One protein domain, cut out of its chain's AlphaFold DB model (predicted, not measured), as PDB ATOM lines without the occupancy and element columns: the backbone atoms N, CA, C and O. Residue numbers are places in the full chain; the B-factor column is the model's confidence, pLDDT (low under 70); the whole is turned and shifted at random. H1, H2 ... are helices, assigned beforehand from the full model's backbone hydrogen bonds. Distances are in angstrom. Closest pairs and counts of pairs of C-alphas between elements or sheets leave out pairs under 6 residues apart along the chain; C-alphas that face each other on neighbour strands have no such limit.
ATOM      1  N   LYS A   4     -36.115 -22.635  36.631       80.69
ATOM      2  CA  LYS A   4     -36.895 -22.946  35.425       80.69
ATOM      3  C   LYS A   4     -36.572 -24.326  34.833       80.69
ATOM      4  O   LYS A   4     -37.484 -25.041  34.430       80.69
ATOM      5  N   VAL A   5     -35.303 -24.743  34.850       83.06
ATOM      6  CA  VAL A   5     -34.866 -26.059  34.338       83.06
ATOM      7  C   VAL A   5     -35.407 -27.192  35.213       83.06
ATOM      8  O   VAL A   5     -35.825 -28.230  34.707       83.06
ATOM      9  N   ASN A   6     -35.478 -26.975  36.529       87.56
ATOM     10  CA  ASN A   6     -36.057 -27.951  37.453       87.56
ATOM     11  C   ASN A   6     -37.575 -28.090  37.274       87.56
ATOM     12  O   ASN A   6     -38.101 -29.198  37.380       87.56
ATOM     13  N   VAL A   7     -38.280 -26.991  36.987       89.19
ATOM     14  CA  VAL A   7     -39.719 -27.023  36.678       89.19
ATOM     15  C   VAL A   7     -39.971 -27.789  35.380       89.19
ATOM     16  O   VAL A   7     -40.817 -28.682  35.370       89.19
ATOM     17  N   LEU A   8     -39.194 -27.509  34.328       87.12
ATOM     18  CA  LEU A   8     -39.279 -28.231  33.058       87.12
ATOM     19  C   LEU A   8     -39.051 -29.735  33.254       87.12
ATOM     20  O   LEU A   8     -39.883 -30.532  32.837       87.12
ATOM     21  N   LYS A   9     -37.986 -30.125  33.967       90.31
ATOM     22  CA  LYS A   9     -37.688 -31.537  34.254       90.31
ATOM     23  C   LYS A   9     -38.839 -32.241  34.975       90.31
ATOM     24  O   LYS A   9     -39.186 -33.359  34.612       90.31
ATOM     25  N   LYS A  10     -39.450 -31.597  35.977       91.06
ATOM     26  CA  LYS A  10     -40.606 -32.161  36.697       91.06
ATOM     27  C   LYS A  10     -41.821 -32.342  35.788       91.06
ATOM     28  O   LYS A  10     -42.499 -33.357  35.885       91.06
ATOM     29  N   LYS A  11     -42.101 -31.361  34.927       89.00
ATOM     30  CA  LYS A  11     -43.230 -31.415  33.988       89.00
ATOM     31  C   LYS A  11     -43.017 -32.468  32.903       89.00
ATOM     32  O   LYS A  11     -43.931 -33.243  32.652       89.00
ATOM     33  N   TRP A  12     -41.812 -32.541  32.342       91.06
ATOM     34  CA  TRP A  12     -41.422 -33.583  31.394       91.06
ATOM     35  C   TRP A  12     -41.572 -34.980  32.000       91.06
ATOM     36  O   TRP A  12     -42.198 -35.834  31.393       91.06
ATOM     37  N   LEU A  13     -41.081 -35.192  33.225       92.00
ATOM     38  CA  LEU A  13     -41.165 -36.496  33.883       92.00
ATOM     39  C   LEU A  13     -42.619 -36.921  34.141       92.00
ATOM     40  O   LEU A  13     -42.968 -38.076  33.936       92.00
ATOM     41  N   ALA A  14     -43.482 -35.979  34.535       91.19
ATOM     42  CA  ALA A  14     -44.910 -36.246  34.680       91.19
ATOM     43  C   ALA A  14     -45.565 -36.637  33.344       91.19
ATOM     44  O   ALA A  14     -46.323 -37.600  33.306       91.19
ATOM     45  N   TYR A  15     -45.250 -35.923  32.256       89.31
ATOM     46  CA  TYR A  15     -45.734 -36.271  30.919       89.31
ATOM     47  C   TYR A  15     -45.243 -37.654  30.481       89.31
ATOM     48  O   TYR A  15     -46.057 -38.481  30.088       89.31
ATOM     49  N   ASN A  16     -43.936 -37.913  30.584       90.31
ATOM     50  CA  ASN A  16     -43.321 -39.142  30.088       90.31
ATOM     51  C   ASN A  16     -43.895 -40.376  30.790       90.31
ATOM     52  O   ASN A  16     -44.284 -41.324  30.122       90.31
ATOM     53  N   ASN A  17     -44.060 -40.315  32.115       91.00
ATOM     54  CA  ASN A  17     -44.691 -41.395  32.872       91.00
ATOM     55  C   ASN A  17     -46.125 -41.664  32.392       91.00
ATOM     56  O   ASN A  17     -46.508 -42.813  32.206       91.00
ATOM     57  N   CYS A  18     -46.923 -40.616  32.170       87.31
ATOM     58  CA  CYS A  18     -48.291 -40.778  31.679       87.31
ATOM     59  C   CYS A  18     -48.337 -41.328  30.245       87.31
ATOM     60  O   CYS A  18     -49.173 -42.182  29.958       87.31
ATOM     61  N   ALA A  19     -47.455 -40.857  29.360       86.56
ATOM     62  CA  ALA A  19     -47.373 -41.326  27.981       86.56
ATOM     63  C   ALA A  19     -46.946 -42.801  27.913       86.56
ATOM     64  O   ALA A  19     -47.564 -43.583  27.196       86.56
ATOM     65  N   GLU A  20     -45.951 -43.203  28.708       88.94
ATOM     66  CA  GLU A  20     -45.511 -44.597  28.821       88.94
ATOM     67  C   GLU A  20     -46.619 -45.505  29.361       88.94
ATOM     68  O   GLU A  20     -46.917 -46.527  28.742       88.94
ATOM     69  N   SER A  21     -47.283 -45.111  30.456       88.44
ATOM     70  CA  SER A  21     -48.419 -45.867  30.997       88.44
ATOM     71  C   SER A  21     -49.516 -46.040  29.950       88.44
ATOM     72  O   SER A  21     -49.934 -47.167  29.692       88.44
ATOM     73  N   TYR A  22     -49.916 -44.959  29.275       82.62
ATOM     74  CA  TYR A  22     -50.956 -45.009  28.250       82.62
ATOM     75  C   TYR A  22     -50.595 -45.948  27.090       82.62
ATOM     76  O   TYR A  22     -51.384 -46.821  26.723       82.62
ATOM     77  N   ASN A  23     -49.381 -45.802  26.552       87.06
ATOM     78  CA  ASN A  23     -48.889 -46.630  25.455       87.06
ATOM     79  C   ASN A  23     -48.823 -48.117  25.838       87.06
ATOM     80  O   ASN A  23     -49.061 -48.972  24.987       87.06
ATOM     81  N   SER A  24     -48.514 -48.425  27.102       86.69
ATOM     82  CA  SER A  24     -48.410 -49.803  27.592       86.69
ATOM     83  C   SER A  24     -49.763 -50.453  27.910       86.69
ATOM     84  O   SER A  24     -49.936 -51.642  27.658       86.69
ATOM     85  N   GLU A  25     -50.726 -49.692  28.435       86.12
ATOM     86  CA  GLU A  25     -51.992 -50.235  28.944       86.12
ATOM     87  C   GLU A  25     -53.082 -50.341  27.871       86.12
ATOM     88  O   GLU A  25     -53.870 -51.286  27.894       86.12
ATOM     89  N   PHE A  26     -53.146 -49.397  26.924       75.06
ATOM     90  CA  PHE A  26     -54.336 -49.229  26.076       75.06
ATOM     91  C   PHE A  26     -54.165 -49.660  24.614       75.06
ATOM     92  O   PHE A  26     -55.132 -49.582  23.861       75.06
ATOM     93  N   SER A  27     -52.980 -50.138  24.205       74.88
ATOM     94  CA  SER A  27     -52.662 -50.498  22.804       74.88
ATOM     95  C   SER A  27     -53.214 -49.483  21.783       74.88
ATOM     96  O   SER A  27     -54.001 -49.850  20.904       74.88
ATOM     97  N   PRO A  28     -52.871 -48.190  21.926       76.19
ATOM     98  CA  PRO A  28     -53.498 -47.133  21.148       76.19
ATOM     99  C   PRO A  28     -53.130 -47.235  19.665       76.19
ATOM    100  O   PRO A  28     -52.013 -47.610  19.306       76.19
ATOM    101  N   GLY A  29     -54.056 -46.840  18.784       70.44
ATOM    102  CA  GLY A  29     -53.821 -46.826  17.335       70.44
ATOM    103  C   GLY A  29     -52.687 -45.883  16.905       70.44
ATOM    104  O   GLY A  29     -52.094 -46.069  15.842       70.44
ATOM    105  N   ARG A  30     -52.349 -44.889  17.739       71.94
ATOM    106  CA  ARG A  30     -51.143 -44.061  17.623       71.94
ATOM    107  C   ARG A  30     -50.454 -43.951  18.981       71.94
ATOM    108  O   ARG A  30     -51.073 -43.577  19.969       71.94
ATOM    109  N   ILE A  31     -49.159 -44.240  19.004       80.69
ATOM    110  CA  ILE A  31     -48.318 -44.172  20.204       80.69
ATOM    111  C   ILE A  31     -48.005 -42.702  20.517       80.69
ATOM    112  O   ILE A  31     -47.591 -41.948  19.633       80.69
ATOM    113  N   LEU A  32     -48.183 -42.292  21.775       82.38
ATOM    114  CA  LEU A  32     -47.751 -40.979  22.256       82.38
ATOM    115  C   LEU A  32     -46.221 -40.907  22.270       82.38
ATOM    116  O   LEU A  32     -45.560 -41.834  22.737       82.38
ATOM    117  N   ALA A  33     -45.654 -39.803  21.788       83.06
ATOM    118  CA  ALA A  33     -44.207 -39.620  21.750       83.06
ATOM    119  C   ALA A  33     -43.610 -39.551  23.168       83.06
ATOM    120  O   ALA A  33     -44.092 -38.801  24.011       83.06
ATOM    121  N   THR A  34     -42.511 -40.266  23.405       87.81
ATOM    122  CA  THR A  34     -41.759 -40.271  24.674       87.81
ATOM    123  C   THR A  34     -40.329 -39.741  24.464       87.81
ATOM    124  O   THR A  34     -39.356 -40.490  24.558       87.81
ATOM    125  N   PRO A  35     -40.166 -38.450  24.100       88.62
ATOM    126  CA  PRO A  35     -38.856 -37.868  23.819       88.62
ATOM    127  C   PRO A  35     -38.020 -37.713  25.092       88.62
ATOM    128  O   PRO A  35     -38.553 -37.504  26.188       88.62
ATOM    129  N   THR A  36     -36.693 -37.744  24.956       90.88
ATOM    130  CA  THR A  36     -35.809 -37.544  26.108       90.88
ATOM    131  C   THR A  36     -35.819 -36.086  26.572       90.88
ATOM    132  O   THR A  36     -36.191 -35.165  25.844       90.88
ATOM    133  N   LEU A  37     -35.390 -35.847  27.814       87.69
ATOM    134  CA  LEU A  37     -35.353 -34.496  28.376       87.69
ATOM    135  C   LEU A  37     -34.462 -33.540  27.564       87.69
ATOM    136  O   LEU A  37     -34.729 -32.338  27.539       87.69
ATOM    137  N   ASP A  38     -33.397 -34.045  26.944       88.19
ATOM    138  CA  ASP A  38     -32.495 -33.220  26.144       88.19
ATOM    139  C   ASP A  38     -33.100 -32.881  24.776       88.19
ATOM    140  O   ASP A  38     -32.982 -31.732  24.348       88.19
ATOM    141  N   ASP A  39     -33.878 -33.791  24.181       88.81
ATOM    142  CA  ASP A  39     -34.667 -33.504  22.975       88.81
ATOM    143  C   ASP A  39     -35.686 -32.388  23.239       88.81
ATOM    144  O   ASP A  39     -35.770 -31.414  22.495       88.81
ATOM    145  N   VAL A  40     -36.401 -32.465  24.367       87.25
ATOM    146  CA  VAL A  40     -37.418 -31.469  24.746       87.25
ATOM    147  C   VAL A  40     -36.816 -30.085  24.991       87.25
ATOM    148  O   VAL A  40     -37.463 -29.076  24.715       87.25
ATOM    149  N   LYS A  41     -35.574 -30.003  25.483       86.69
ATOM    150  CA  LYS A  41     -34.861 -28.719  25.610       86.69
ATOM    151  C   LYS A  41     -34.457 -28.138  24.258       86.69
ATOM    152  O   LYS A  41     -34.329 -26.921  24.159       86.69
ATOM    153  N   ALA A  42     -34.206 -28.991  23.268       88.50
ATOM    154  CA  ALA A  42     -33.820 -28.583  21.923       88.50
ATOM    155  C   ALA A  42     -35.026 -28.187  21.055       88.50
ATOM    156  O   ALA A  42     -34.850 -27.536  20.026       88.50
ATOM    157  N   TYR A  43     -36.249 -28.548  21.454       88.62
ATOM    158  CA  TYR A  43     -37.459 -28.193  20.720       88.62
ATOM    159  C   TYR A  43     -37.737 -26.688  20.737       88.62
ATOM    160  O   TYR A  43     -37.821 -26.057  21.793       88.62
ATOM    161  N   GLY A  44     -37.956 -26.133  19.543       84.75
ATOM    162  CA  GLY A  44     -38.527 -24.799  19.363       84.75
ATOM    163  C   GLY A  44     -39.950 -24.709  19.919       84.75
ATOM    164  O   GLY A  44     -40.615 -25.723  20.132       84.75
ATOM    165  N   ILE A  45     -40.423 -23.488  20.176       80.50
ATOM    166  CA  ILE A  45     -41.747 -23.241  20.779       80.50
ATOM    167  C   ILE A  45     -42.910 -23.622  19.847       80.50
ATOM    168  O   ILE A  45     -44.030 -23.845  20.290       80.50
ATOM    169  N   ASP A  46     -42.615 -23.696  18.555       81.44
ATOM    170  CA  ASP A  46     -43.460 -24.105  17.441       81.44
ATOM    171  C   ASP A  46     -43.554 -25.631  17.281       81.44
ATOM    172  O   ASP A  46     -44.362 -26.126  16.493       81.44
ATOM    173  N   ASN A  47     -42.758 -26.394  18.037       84.12
ATOM    174  CA  ASN A  47     -42.788 -27.848  17.977       84.12
ATOM    175  C   ASN A  47     -44.158 -28.395  18.414       84.12
ATOM    176  O   ASN A  47     -44.717 -27.989  19.435       84.12
ATOM    177  N   VAL A  48     -44.660 -29.384  17.668       77.19
ATOM    178  CA  VAL A  48     -45.945 -30.063  17.913       77.19
ATOM    179  C   VAL A  48     -46.042 -30.640  19.330       77.19
ATOM    180  O   VAL A  48     -47.135 -30.679  19.882       77.19
ATOM    181  N   PHE A  49     -44.921 -31.005  19.958       80.62
ATOM    182  CA  PHE A  49     -44.858 -31.424  21.362       80.62
ATOM    183  C   PHE A  49     -45.471 -30.397  22.330       80.62
ATOM    184  O   PHE A  49     -46.129 -30.773  23.299       80.62
ATOM    185  N   TRP A  50     -45.289 -29.099  22.068       80.31
ATOM    186  CA  TRP A  50     -45.855 -28.021  22.887       80.31
ATOM    187  C   TRP A  50     -47.313 -27.709  22.549       80.31
ATOM    188  O   TRP A  50     -47.977 -26.976  23.286       80.31
ATOM    189  N   ASN A  51     -47.825 -28.262  21.450       73.00
ATOM    190  CA  ASN A  51     -49.179 -28.031  20.993       73.00
ATOM    191  C   ASN A  51     -50.106 -29.172  21.445       73.00
ATOM    192  O   ASN A  51     -50.044 -30.297  20.953       73.00
ATOM    193  N   MET A  52     -51.048 -28.852  22.336       63.34
ATOM    194  CA  MET A  52     -52.112 -29.769  22.781       63.34
ATOM    195  C   MET A  52     -53.051 -30.201  21.635       63.34
ATOM    196  O   MET A  52     -53.848 -31.120  21.811       63.34
ATOM    197  N   GLY A  53     -52.949 -29.574  20.456       56.66
ATOM    198  CA  GLY A  53     -53.693 -29.940  19.251       56.66
ATOM    199  C   GLY A  53     -53.520 -31.406  18.849       56.66
ATOM    200  O   GLY A  53     -54.484 -32.043  18.443       56.66
ATOM    201  N   ALA A  54     -52.328 -31.982  19.046       54.22
ATOM    202  CA  ALA A  54     -52.092 -33.397  18.754       54.22
ATOM    203  C   ALA A  54     -52.823 -34.343  19.724       54.22
ATOM    204  O   ALA A  54     -53.122 -35.460  19.329       54.22
ATOM    205  N   LEU A  55     -53.144 -33.888  20.945       55.84
ATOM    206  CA  LEU A  55     -53.974 -34.608  21.927       55.84
ATOM    207  C   LEU A  55     -55.477 -34.401  21.682       55.84
ATOM    208  O   LEU A  55     -56.310 -35.106  22.249       55.84
ATOM    209  N   SER A  56     -55.837 -33.446  20.818       55.47
ATOM    210  CA  SER A  56     -57.200 -33.275  20.302       55.47
ATOM    211  C   SER A  56     -57.383 -34.235  19.128       55.47
ATOM    212  O   SER A  56     -57.572 -33.837  17.980       55.47
ATOM    213  N   HIS A  57     -57.214 -35.525  19.398       61.62
ATOM    214  CA  HIS A  57     -57.277 -36.549  18.375       61.62
ATOM    215  C   HIS A  57     -58.707 -36.626  17.823       61.62
ATOM    216  O   HIS A  57     -59.592 -37.212  18.443       61.62
TER     217      HIS A  57
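Overview. This is residues 4 to 57 of the 176 residues of an uncharacterized protein of Puccinia graminis f. sp. tritici (UniProt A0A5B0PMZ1). One long helix, H1, makes the length of this domain, and the rest of the printed part folds back from its end as a thin, loosely placed stretch with two short helices, H2 and H3. The link after H1 runs back to H2, which sits slantwise near the first half of H1, and the tail then turns away to H3, which keeps clear of both. The printed part has 54 residues with three named helices, in the order H1, H2, H3, and no named strand; the class is all helix. It is only just compact, close to loose, with a radius of gyration of the C-alphas of 11.7 A, and elongated, spanning 33 by 21 by 15 A.

Arrangement. H1, residues 4 to 25, is close to but not clearly touching H2, residues 37 to 42. Their closest C-alphas, those of Trp 12 and Leu 37, are 6.8 A apart. The two run opposite ways at a steep tilt of 63 degrees. H3, residues 52 to 55, is apart from H1 and from H2. In H1 and H2 every O i to N i+4 pair is within hydrogen-bond range; H3 is too short for such a pair.

Along the chain. H1 begins at C-alpha 4, (-36.895, -22.946, 35.425), and ends at C-alpha 25, (-51.992, -50.235, 28.944), 31.9 A away. H2 has 6 residues and measures 8.9 A. H3 has 4 residues, measures 5.3 A and ends at C-alpha 55, (-53.974, -34.608, 21.927).

Size, cuts and confidence. The C-alphas of Lys 4 and Gly 29, the two farthest apart, are 34.4 A apart. The printed part has no cut. The link from H1 to H2 is long, with 11 residues; that from H2 to H3 is short, with 9. Residues 24 to 29 and 42 to 48 stand free. The mean pLDDT of the printed part is 81.9, and residues 52 to 57 are under 70.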